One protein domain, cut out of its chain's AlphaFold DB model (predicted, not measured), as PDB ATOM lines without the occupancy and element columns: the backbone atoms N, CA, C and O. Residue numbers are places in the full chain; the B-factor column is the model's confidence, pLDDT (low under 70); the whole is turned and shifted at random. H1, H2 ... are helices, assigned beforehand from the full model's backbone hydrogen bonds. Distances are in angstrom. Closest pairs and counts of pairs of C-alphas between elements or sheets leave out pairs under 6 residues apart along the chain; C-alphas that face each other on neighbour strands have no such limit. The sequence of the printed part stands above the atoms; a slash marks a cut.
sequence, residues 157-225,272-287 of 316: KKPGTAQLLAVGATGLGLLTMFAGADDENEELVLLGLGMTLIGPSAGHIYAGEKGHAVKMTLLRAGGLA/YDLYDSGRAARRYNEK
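What this domain is: This is residues 157 to 225 and 272 to 287 of the 316 residues of an uncharacterized protein of Deltaproteobacteria bacterium (UniProt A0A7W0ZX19). H1 and H2 make a long hairpin, H3 folds back along the other side of H2, and H4 packs where H1 begins and H2 ends. H1, H2 and H4 form a bundle. The 85 printed residues, with four named helices, H1 to H4 in order, are all helix in class: compact, with a radius of gyration of the C-alphas of 13.6 A, spanning 47 by 24 by 16 A.

How they stand to each other: H1, residues 159 to 182, touches H2, residues 186 to 206, closest at C-alphas 162 and 203, 4.0 A, opposite ways at a shallow tilt of 7 degrees. H2 and H3, residues 210 to 225, form a hairpin, closest at C-alphas 201 and 213, 4.8 A. H4, residues 272 to 287, touches H1, closest at C-alphas 159 and 278, 4.3 A. Every O i to N i+4 pair is within hydrogen-bond range in H1 and H3, 13 of 17 in H2, 10 of 12 in H4.

Where its parts are: H1 runs 34.7 A from C-alpha 159 at (29.216, 52.960, 96.216), H2 29.5 A, H3 22.2 A; H4 ends at C-alpha 287, (39.138, 62.201, 91.716).

The domain as a whole: Residues 226 to 271 are cut out, with 18.8 A between C-alphas 225 and 272. No printed residue is under 70 in pLDDT.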
ATOM      1  N   LYS A 157      29.310  58.148  90.738       95.19
ATOM      2  CA  LYS A 157      29.154  56.698  90.893       95.19
ATOM      3  C   LYS A 157      28.675  56.364  92.302       95.19
ATOM      4  O   LYS A 157      29.201  56.882  93.285       95.19
ATOM      5  N   LYS A 158      27.680  55.486  92.436       95.94
ATOM      6  CA  LYS A 158      27.124  55.112  93.748       95.94
ATOM      7  C   LYS A 158      27.917  53.938  94.349       95.94
ATOM      8  O   LYS A 158      27.969  52.883  93.718       95.94
ATOM      9  N   PRO A 159      28.477  54.054  95.572       95.06
ATOM     10  CA  PRO A 159      29.216  52.960  96.216       95.06
ATOM     11  C   PRO A 159      28.399  51.677  96.393       95.06
ATOM     12  O   PRO A 159      28.919  50.588  96.166       95.06
ATOM     13  N   GLY A 160      27.111  51.808  96.730       93.56
ATOM     14  CA  GLY A 160      26.212  50.660  96.869       93.56
ATOM     15  C   GLY A 160      25.999  49.908  95.554       93.56
ATOM     16  O   GLY A 160      25.945  48.687  95.559       93.56
ATOM     17  N   THR A 161      25.962  50.609  94.414       96.31
ATOM     18  CA  THR A 161      25.862  49.967  93.092       96.31
ATOM     19  C   THR A 161      27.129  49.182  92.760       96.31
ATOM     20  O   THR A 161      27.027  48.069  92.258       96.31
ATOM     21  N   ALA A 162      28.314  49.712  93.087       95.12
ATOM     22  CA  ALA A 162      29.576  48.990  92.900       95.12
ATOM     23  C   ALA A 162      29.619  47.685  93.714       95.12
ATOM     24  O   ALA A 162      29.942  46.632  93.167       95.12
ATOM     25  N   GLN A 163      29.244  47.749  94.997       96.31
ATOM     26  CA  GLN A 163      29.190  46.575  95.875       96.31
ATOM     27  C   GLN A 163      28.134  45.568  95.427       96.31
ATOM     28  O   GLN A 163      28.419  44.377  95.362       96.31
ATOM     29  N   LEU A 164      26.934  46.038  95.075       97.25
ATOM     30  CA  LEU A 164      25.851  45.177  94.610       97.25
ATOM     31  C   LEU A 164      26.233  44.435  93.328       97.25
ATOM     32  O   LEU A 164      25.946  43.250  93.216       97.25
ATOM     33  N   LEU A 165      26.904  45.100  92.383       96.94
ATOM     34  CA  LEU A 165      27.400  44.447  91.171       96.94
ATOM     35  C   LEU A 165      28.460  43.392  91.494       96.94
ATOM     36  O   LEU A 165      28.396  42.293  90.955       96.94
ATOM     37  N   ALA A 166      29.407  43.707  92.383       96.38
ATOM     38  CA  ALA A 166      30.468  42.780  92.758       96.38
ATOM     39  C   ALA A 166      29.912  41.533  93.470       96.38
ATOM     40  O   ALA A 166      30.166  40.405  93.048       96.38
ATOM     41  N   VAL A 167      29.093  41.727  94.507       97.25
ATOM     42  CA  VAL A 167      28.458  40.637  95.265       97.25
ATOM     43  C   VAL A 167      27.467  39.873  94.391       97.25
ATOM     44  O   VAL A 167      27.503  38.649  94.362       97.25
ATOM     45  N   GLY A 168      26.614  40.578  93.646       96.81
ATOM     46  CA  GLY A 168      25.579  39.980  92.806       96.81
ATOM     47  C   GLY A 168      26.153  39.121  91.683       96.81
ATOM     48  O   GLY A 168      25.711  37.990  91.505       96.81
ATOM     49  N   ALA A 169      27.176  39.604  90.971       97.12
ATOM     50  CA  ALA A 169      27.830  38.821  89.923       97.12
ATOM     51  C   ALA A 169      28.571  37.600  90.490       97.12
ATOM     52  O   ALA A 169      28.510  36.523  89.902       97.12
ATOM     53  N   THR A 170      29.222  37.745  91.651       96.31
ATOM     54  CA  THR A 170      29.904  36.628  92.328       96.31
ATOM     55  C   THR A 170      28.909  35.572  92.803       96.31
ATOM     56  O   THR A 170      29.100  34.388  92.546       96.31
ATOM     57  N   GLY A 171      27.829  35.998  93.464       96.94
ATOM     58  CA  GLY A 171      26.774  35.111  93.945       96.94
ATOM     59  C   GLY A 171      26.073  34.384  92.803       96.94
ATOM     60  O   GLY A 171      25.887  33.176  92.884       96.94
ATOM     61  N   LEU A 172      25.767  35.088  91.708       97.62
ATOM     62  CA  LEU A 172      25.213  34.468  90.505       97.62
ATOM     63  C   LEU A 172      26.176  33.429  89.922       97.62
ATOM     64  O   LEU A 172      25.748  32.320  89.631       97.62
ATOM     65  N   GLY A 173      27.468  33.750  89.814       97.06
ATOM     66  CA  GLY A 173      28.473  32.797  89.344       97.06
ATOM     67  C   GLY A 173      28.554  31.539  90.208       97.06
ATOM     68  O   GLY A 173      28.582  30.438  89.668       97.06
ATOM     69  N   LEU A 174      28.540  31.684  91.538       95.88
ATOM     70  CA  LEU A 174      28.541  30.544  92.461       95.88
ATOM     71  C   LEU A 174      27.282  29.691  92.291       95.88
ATOM     72  O   LEU A 174      27.388  28.475  92.174       95.88
ATOM     73  N   LEU A 175      26.103  30.316  92.224       97.12
ATOM     74  CA  LEU A 175      24.840  29.607  92.005       97.12
ATOM     75  C   LEU A 175      24.834  28.851  90.672       97.12
ATOM     76  O   LEU A 175      24.441  27.691  90.640       97.12
ATOM     77  N   THR A 176      25.305  29.474  89.589       97.25
ATOM     78  CA  THR A 176      25.425  28.820  88.277       97.25
ATOM     79  C   THR A 176      26.419  27.662  88.316       97.25
ATOM     80  O   THR A 176      26.147  26.612  87.743       97.25
ATOM     81  N   MET A 177      27.539  27.820  89.027       94.94
ATOM     82  CA  MET A 177      28.531  26.761  89.194       94.94
ATOM     83  C   MET A 177      27.951  25.559  89.952       94.94
ATOM     84  O   MET A 177      28.165  24.428  89.528       94.94
ATOM     85  N   PHE A 178      27.207  25.785  91.042       94.25
ATOM     86  CA  PHE A 178      26.567  24.706  91.805       94.25
ATOM     87  C   PHE A 178      25.450  24.025  91.019       94.25
ATOM     88  O   PHE A 178      25.434  22.804  90.954       94.25
ATOM     89  N   ALA A 179      24.580  24.794  90.359       94.56
ATOM     90  CA  ALA A 179      23.544  24.231  89.498       94.56
ATOM     91  C   ALA A 179      24.153  23.373  88.376       94.56
ATOM     92  O   ALA A 179      23.705  22.261  88.133       94.56
ATOM     93  N   GLY A 180      25.236  23.848  87.750       94.88
ATOM     94  CA  GLY A 180      25.974  23.056  86.769       94.88
ATOM     95  C   GLY A 180      26.601  21.791  87.354       94.88
ATOM     96  O   GLY A 180      26.656  20.775  86.673       94.88
ATOM     97  N   ALA A 181      27.065  21.828  88.604       93.12
ATOM     98  CA  ALA A 181      27.628  20.655  89.267       93.12
ATOM     99  C   ALA A 181      26.557  19.602  89.603       93.12
ATOM    100  O   ALA A 181      26.836  18.416  89.442       93.12
ATOM    101  N   ASP A 182      25.365  20.029  90.031       94.25
ATOM    102  CA  ASP A 182      24.231  19.144  90.334       94.25
ATOM    103  C   ASP A 182      23.650  18.504  89.063       94.25
ATOM    104  O   ASP A 182      23.340  17.314  89.060       94.25
ATOM    105  N   ASP A 183      23.567  19.268  87.969       95.81
ATOM    106  CA  ASP A 183      23.051  18.802  86.674       95.81
ATOM    107  C   ASP A 183      24.118  18.112  85.802       95.81
ATOM    108  O   ASP A 183      23.862  17.803  84.636       95.81
ATOM    109  N   GLU A 184      25.331  17.906  86.328       95.06
ATOM    110  CA  GLU A 184      26.472  17.345  85.588       95.06
ATOM    111  C   GLU A 184      26.811  18.116  84.290       95.06
ATOM    112  O   GLU A 184      27.397  17.583  83.345       95.06
ATOM    113  N   ASN A 185      26.462  19.402  84.238       95.00
ATOM    114  CA  ASN A 185      26.609  20.264  83.075       95.00
ATOM    115  C   ASN A 185      27.912  21.076  83.152       95.00
ATOM    116  O   ASN A 185      27.991  22.122  83.803       95.00
ATOM    117  N   GLU A 186      28.934  20.602  82.436       94.75
ATOM    118  CA  GLU A 186      30.262  21.225  82.382       94.75
ATOM    119  C   GLU A 186      30.227  22.679  81.878       94.75
ATOM    120  O   GLU A 186      30.957  23.526  82.399       94.75
ATOM    121  N   GLU A 187      29.345  23.008  80.927       96.25
ATOM    122  CA  GLU A 187      29.221  24.373  80.403       96.25
ATOM    123  C   GLU A 187      28.731  25.346  81.481       96.25
ATOM    124  O   GLU A 187      29.265  26.451  81.610       96.25
ATOM    125  N   LEU A 188      27.757  24.933  82.299       95.62
ATOM    126  CA  LEU A 188      27.264  25.734  83.422       95.62
ATOM    127  C   LEU A 188      28.318  25.879  84.521       95.62
ATOM    128  O   LEU A 188      28.482  26.973  85.065       95.62
ATOM    129  N   VAL A 189      29.078  24.820  84.811       95.44
ATOM    130  CA  VAL A 189      30.193  24.894  85.766       95.44
ATOM    131  C   VAL A 189      31.235  25.905  85.290       95.44
ATOM    132  O   VAL A 189      31.620  26.792  86.056       95.44
ATOM    133  N   LEU A 190      31.661  25.823  84.026       95.69
ATOM    134  CA  LEU A 190      32.665  26.725  83.465       95.69
ATOM    135  C   LEU A 190      32.155  28.171  83.395       95.69
ATOM    136  O   LEU A 190      32.895  29.104  83.717       95.69
ATOM    137  N   LEU A 191      30.886  28.366  83.031       97.50
ATOM    138  CA  LEU A 191      30.236  29.675  83.036       97.50
ATOM    139  C   LEU A 191      30.202  30.276  84.448       97.50
ATOM    140  O   LEU A 191      30.584  31.433  84.640       97.50
ATOM    141  N   GLY A 192      29.782  29.489  85.441       96.62
ATOM    142  CA  GLY A 192      29.762  29.896  86.841       96.62
ATOM    143  C   GLY A 192      31.157  30.241  87.362       96.62
ATOM    144  O   GLY A 192      31.355  31.274  88.007       96.62
ATOM    145  N   LEU A 193      32.161  29.447  86.995       96.19
ATOM    146  CA  LEU A 193      33.560  29.692  87.333       96.19
ATOM    147  C   LEU A 193      34.096  30.980  86.682       96.19
ATOM    148  O   LEU A 193      34.733  31.798  87.344       96.19
ATOM    149  N   GLY A 194      33.775  31.234  85.411       96.81
ATOM    150  CA  GLY A 194      34.118  32.493  84.745       96.81
ATOM    151  C   GLY A 194      33.477  33.704  85.432       96.81
ATOM    152  O   GLY A 194      34.133  34.721  85.679       96.81
ATOM    153  N   MET A 195      32.206  33.574  85.819       96.94
ATOM    154  CA  MET A 195      31.468  34.614  86.537       96.94
ATOM    155  C   MET A 195      32.002  34.855  87.951       96.94
ATOM    156  O   MET A 195      32.091  36.006  88.361       96.94
ATOM    157  N   THR A 196      32.421  33.830  88.691       95.50
ATOM    158  CA  THR A 196      33.049  34.011  90.017       95.50
ATOM    159  C   THR A 196      34.445  34.623  89.927       95.50
ATOM    160  O   THR A 196      34.851  35.397  90.794       95.50
ATOM    161  N   LEU A 197      35.166  34.360  88.838       96.62
ATOM    162  CA  LEU A 197      36.487  34.926  88.581       96.62
ATOM    163  C   LEU A 197      36.429  36.406  88.160       96.62
ATOM    164  O   LEU A 197      37.315  37.193  88.500       96.62
ATOM    165  N   ILE A 198      35.366  36.839  87.481       96.62
ATOM    166  CA  ILE A 198      35.192  38.240  87.047       96.62
ATOM    167  C   ILE A 198      34.294  39.036  88.008       96.62
ATOM    168  O   ILE A 198      34.489  40.240  88.179       96.62
ATOM    169  N   GLY A 199      33.357  38.377  88.683       96.75
ATOM    170  CA  GLY A 199      32.299  38.975  89.498       96.75
ATOM    171  C   GLY A 199      32.792  39.990  90.529       96.75
ATOM    172  O   GLY A 199      32.380  41.148  90.451       96.75
ATOM    173  N   PRO A 200      33.746  39.645  91.413       96.50
ATOM    174  CA  PRO A 200      34.285  40.582  92.402       96.50
ATOM    175  C   PRO A 200      34.889  41.855  91.778       96.50
ATOM    176  O   PRO A 200      34.795  42.941  92.347       96.50
ATOM    177  N   SER A 201      35.411  41.763  90.546       97.56
ATOM    178  CA  SER A 201      35.971  42.899  89.797       97.56
ATOM    179  C   SER A 201      34.913  43.812  89.168       97.56
ATOM    180  O   SER A 201      35.238  44.942  88.787       97.56
ATOM    181  N   ALA A 202      33.651  43.381  89.055       97.31
ATOM    182  CA  ALA A 202      32.593  44.154  88.402       97.31
ATOM    183  C   ALA A 202      32.389  45.533  89.057       97.31
ATOM    184  O   ALA A 202      32.210  46.537  88.360       97.31
ATOM    185  N   GLY A 203      32.509  45.616  90.387       94.94
ATOM    186  CA  GLY A 203      32.430  46.880  91.120       94.94
ATOM    187  C   GLY A 203      33.563  47.857  90.777       94.94
ATOM    188  O   GLY A 203      33.319  49.053  90.605       94.94
ATOM    189  N   HIS A 204      34.788  47.357  90.584       96.62
ATOM    190  CA  HIS A 204      35.933  48.170  90.156       96.62
ATOM    191  C   HIS A 204      35.810  48.627  88.699       96.62
ATOM    192  O   HIS A 204      36.167  49.763  88.382       96.62
ATOM    193  N   ILE A 205      35.266  47.779  87.820       96.62
ATOM    194  CA  ILE A 205      34.961  48.148  86.428       96.62
ATOM    195  C   ILE A 205      33.936  49.288  86.404       96.62
ATOM    196  O   ILE A 205      34.162  50.294  85.728       96.62
ATOM    197  N   TYR A 206      32.863  49.179  87.194       96.62
ATOM    198  CA  TYR A 206      31.866  50.241  87.354       96.62
ATOM    199  C   TYR A 206      32.479  51.542  87.903       96.62
ATOM    200  O   TYR A 206      32.170  52.631  87.414       96.62
ATOM    201  N   ALA A 207      33.394  51.436  88.870       96.19
ATOM    202  CA  ALA A 207      34.130  52.568  89.431       96.19
ATOM    203  C   ALA A 207      35.223  53.135  88.498       96.19
ATOM    204  O   ALA A 207      35.906  54.086  88.866       96.19
ATOM    205  N   GLY A 208      35.425  52.572  87.301       95.00
ATOM    206  CA  GLY A 208      36.437  53.034  86.348       95.00
ATOM    207  C   GLY A 208      37.882  52.653  86.701       95.00
ATOM    208  O   GLY A 208      38.808  53.096  86.024       95.00
ATOM    209  N   GLU A 209      38.107  51.804  87.705       96.06
ATOM    210  CA  GLU A 209      39.433  51.321  88.119       96.06
ATOM    211  C   GLU A 209      39.825  50.030  87.373       96.06
ATOM    212  O   GLU A 209      40.198  49.021  87.973       96.06
ATOM    213  N   LYS A 210      39.772  50.059  86.032       96.19
ATOM    214  CA  LYS A 210      40.014  48.882  85.167       96.19
ATOM    215  C   LYS A 210      41.351  48.183  85.446       96.19
ATOM    216  O   LYS A 210      41.425  46.961  85.429       96.19
ATOM    217  N   GLY A 211      42.402  48.952  85.736       95.69
ATOM    218  CA  GLY A 211      43.721  48.395  86.047       95.69
ATOM    219  C   GLY A 211      43.755  47.596  87.353       95.69
ATOM    220  O   GLY A 211      44.500  46.626  87.443       95.69
ATOM    221  N   HIS A 212      42.947  47.973  88.349       94.56
ATOM    222  CA  HIS A 212      42.825  47.209  89.591       94.56
ATOM    223  C   HIS A 212      42.029  45.921  89.351       94.56
ATOM    224  O   HIS A 212      42.505  44.844  89.693       94.56
ATOM    225  N   ALA A 213      40.900  46.034  88.641       96.06
ATOM    226  CA  ALA A 213      40.064  44.901  88.247       96.06
ATOM    227  C   ALA A 213      40.863  43.800  87.523       96.06
ATOM    228  O   ALA A 213      40.784  42.635  87.895       96.06
ATOM    229  N   VAL A 214      41.683  44.162  86.526       97.25
ATOM    230  CA  VAL A 214      42.493  43.186  85.772       97.25
ATOM    231  C   VAL A 214      43.524  42.496  86.667       97.25
ATOM    232  O   VAL A 214      43.651  41.277  86.615       97.25
ATOM    233  N   LYS A 215      44.241  43.247  87.513       97.31
ATOM    234  CA  LYS A 215      45.263  42.679  88.409       97.31
ATOM    235  C   LYS A 215      44.667  41.686  89.399       97.31
ATOM    236  O   LYS A 215      45.222  40.608  89.580       97.31
ATOM    237  N   MET A 216      43.539  42.036  90.010       96.75
ATOM    238  CA  MET A 216      42.900  41.184  91.008       96.75
ATOM    239  C   MET A 216      42.225  39.963  90.377       96.75
ATOM    240  O   MET A 216      42.300  38.870  90.934       96.75
ATOM    241  N   THR A 217      41.661  40.101  89.174       96.69
ATOM    242  CA  THR A 217      41.185  38.952  88.391       96.69
ATOM    243  C   THR A 217      42.331  38.010  88.013       96.69
ATOM    244  O   THR A 217      42.175  36.803  88.161       96.69
ATOM    245  N   LEU A 218      43.496  38.525  87.598       97.62
ATOM    246  CA  LEU A 218      44.678  37.697  87.323       97.62
ATOM    247  C   LEU A 218      45.207  37.001  88.583       97.62
ATOM    248  O   LEU A 218      45.555  35.827  88.517       97.62
ATOM    249  N   LEU A 219      45.231  37.690  89.729       97.69
ATOM    250  CA  LEU A 219      45.621  37.093  91.008       97.69
ATOM    251  C   LEU A 219      44.705  35.916  91.373       97.69
ATOM    252  O   LEU A 219      45.186  34.845  91.738       97.69
ATOM    253  N   ARG A 220      43.387  36.093  91.223       96.75
ATOM    254  CA  ARG A 220      42.398  35.037  91.474       96.75
ATOM    255  C   ARG A 220      42.497  33.899  90.465       96.75
ATOM    256  O   ARG A 220      42.434  32.746  90.869       96.75
ATOM    257  N   ALA A 221      42.719  34.200  89.187       97.50
ATOM    258  CA  ALA A 221      42.979  33.184  88.170       97.50
ATOM    259  C   ALA A 221      44.235  32.366  88.486       97.50
ATOM    260  O   ALA A 221      44.204  31.148  88.362       97.50
ATOM    261  N   GLY A 222      45.301  33.019  88.955       97.75
ATOM    262  CA  GLY A 222      46.506  32.352  89.442       97.75
ATOM    263  C   GLY A 222      46.210  31.429  90.622       97.75
ATOM    264  O   GLY A 222      46.536  30.250  90.556       97.75
ATOM    265  N   GLY A 223      45.519  31.927  91.654       97.25
ATOM    266  CA  GLY A 223      45.116  31.114  92.808       97.25
ATOM    267  C   GLY A 223      44.259  29.907  92.419       97.25
ATOM    268  O   GLY A 223      44.526  28.789  92.852       97.25
ATOM    269  N   LEU A 224      43.284  30.099  91.529       96.44
ATOM    270  CA  LEU A 224      42.451  29.015  91.016       96.44
ATOM    271  C   LEU A 224      43.258  27.999  90.193       96.44
ATOM    272  O   LEU A 224      43.066  26.800  90.356       96.44
ATOM    273  N   ALA A 225      44.174  28.451  89.335       96.69
ATOM    274  CA  ALA A 225      45.037  27.557  88.569       96.69
ATOM    275  C   ALA A 225      45.940  26.722  89.493       96.69
ATOM    276  O   ALA A 225      46.054  25.514  89.302       96.69
ATOM    277  N   TYR A 272      38.665  40.599  99.442       97.25
ATOM    278  CA  TYR A 272      39.302  41.903  99.307       97.25
ATOM    279  C   TYR A 272      38.605  42.770  98.245       97.25
ATOM    280  O   TYR A 272      38.234  43.906  98.545       97.25
ATOM    281  N   ASP A 273      38.355  42.230  97.046       96.12
ATOM    282  CA  ASP A 273      37.668  42.955  95.964       96.12
ATOM    283  C   ASP A 273      36.231  43.334  96.344       96.12
ATOM    284  O   ASP A 273      35.793  44.469  96.127       96.12
ATOM    285  N   LEU A 274      35.486  42.413  96.969       95.94
ATOM    286  CA  LEU A 274      34.122  42.689  97.426       95.94
ATOM    287  C   LEU A 274      34.094  43.868  98.408       95.94
ATOM    288  O   LEU A 274      33.265  44.774  98.271       95.94
ATOM    289  N   TYR A 275      35.032  43.898  99.355       96.31
ATOM    290  CA  TYR A 275      35.152  44.973 100.332       96.31
ATOM    291  C   TYR A 275      35.612  46.307  99.716       96.31
ATOM    292  O   TYR A 275      35.041  47.364 100.022       96.31
ATOM    293  N   ASP A 276      36.621  46.289  98.838       97.12
ATOM    294  CA  ASP A 276      37.204  47.511  98.269       97.12
ATOM    295  C   ASP A 276      36.349  48.127  97.147       97.12
ATOM    296  O   ASP A 276      36.413  49.339  96.926       97.12
ATOM    297  N   SER A 277      35.457  47.363  96.507       95.62
ATOM    298  CA  SER A 277      34.589  47.837  95.414       95.62
ATOM    299  C   SER A 277      33.816  49.132  95.732       95.62
ATOM    300  O   SER A 277      33.761  50.065  94.924       95.62
ATOM    301  N   GLY A 278      33.266  49.261  96.944       93.44
ATOM    302  CA  GLY A 278      32.569  50.477  97.382       93.44
ATOM    303  C   GLY A 278      33.516  51.658  97.640       93.44
ATOM    304  O   GLY A 278      33.159  52.819  97.420       93.44
ATOM    305  N   ARG A 279      34.747  51.381  98.088       95.50
ATOM    306  CA  ARG A 279      35.800  52.394  98.263       95.50
ATOM    307  C   ARG A 279      36.308  52.887  96.909       95.50
ATOM    308  O   ARG A 279      36.523  54.089  96.777       95.50
ATOM    309  N   ALA A 280      36.399  52.019  95.905       96.19
ATOM    310  CA  ALA A 280      36.766  52.392  94.540       96.19
ATOM    311  C   ALA A 280      35.826  53.458  93.959       96.19
ATOM    312  O   ALA A 280      36.288  54.468  93.430       96.19
ATOM    313  N   ALA A 281      34.508  53.310  94.138       95.88
ATOM    314  CA  ALA A 281      33.542  54.319  93.693       95.88
ATOM    315  C   ALA A 281      33.725  55.674  94.406       95.88
ATOM    316  O   ALA A 281      33.628  56.724  93.772       95.88
ATOM    317  N   ARG A 282      34.046  55.674  95.710       94.69
ATOM    318  CA  ARG A 282      34.371  56.911  96.447       94.69
ATOM    319  C   ARG A 282      35.638  57.571  95.912       94.69
ATOM    320  O   ARG A 282      35.596  58.754  95.594       94.69
ATOM    321  N   ARG A 283      36.715  56.801  95.709       94.25
ATOM    322  CA  ARG A 283      37.960  57.296  95.096       94.25
ATOM    323  C   ARG A 283      37.711  57.882  93.708       94.25
ATOM    324  O   ARG A 283      38.297  58.908  93.368       94.25
ATOM    325  N   TYR A 284      36.844  57.259  92.909       93.94
ATOM    326  CA  TYR A 284      36.445  57.791  91.607       93.94
ATOM    327  C   TYR A 284      35.754  59.150  91.740       93.94
ATOM    328  O   TYR A 284      36.152  60.104  91.074       93.94
ATOM    329  N   ASN A 285      34.766  59.262  92.631       92.50
ATOM    330  CA  ASN A 285      34.043  60.513  92.858       92.50
ATOM    331  C   ASN A 285      34.957  61.617  93.402       92.50
ATOM    332  O   ASN A 285      34.864  62.755  92.958       92.50
ATOM    333  N   GLU A 286      35.875  61.290  94.312       90.44
ATOM    334  CA  GLU A 286      36.870  62.228  94.840       90.44
ATOM    335  C   GLU A 286      37.813  62.727  93.739       90.44
ATOM    336  O   GLU A 286      38.034  63.930  93.610       90.44
ATOM    337  N   LYS A 287      38.324  61.828  92.886       89.12
ATOM    338  CA  LYS A 287      39.138  62.201  91.716       89.12
ATOM    339  C   LYS A 287      38.347  63.054  90.724       89.12
ATOM    340  O   LYS A 287      38.902  63.980  90.142       89.12
TER     341      LYS A 287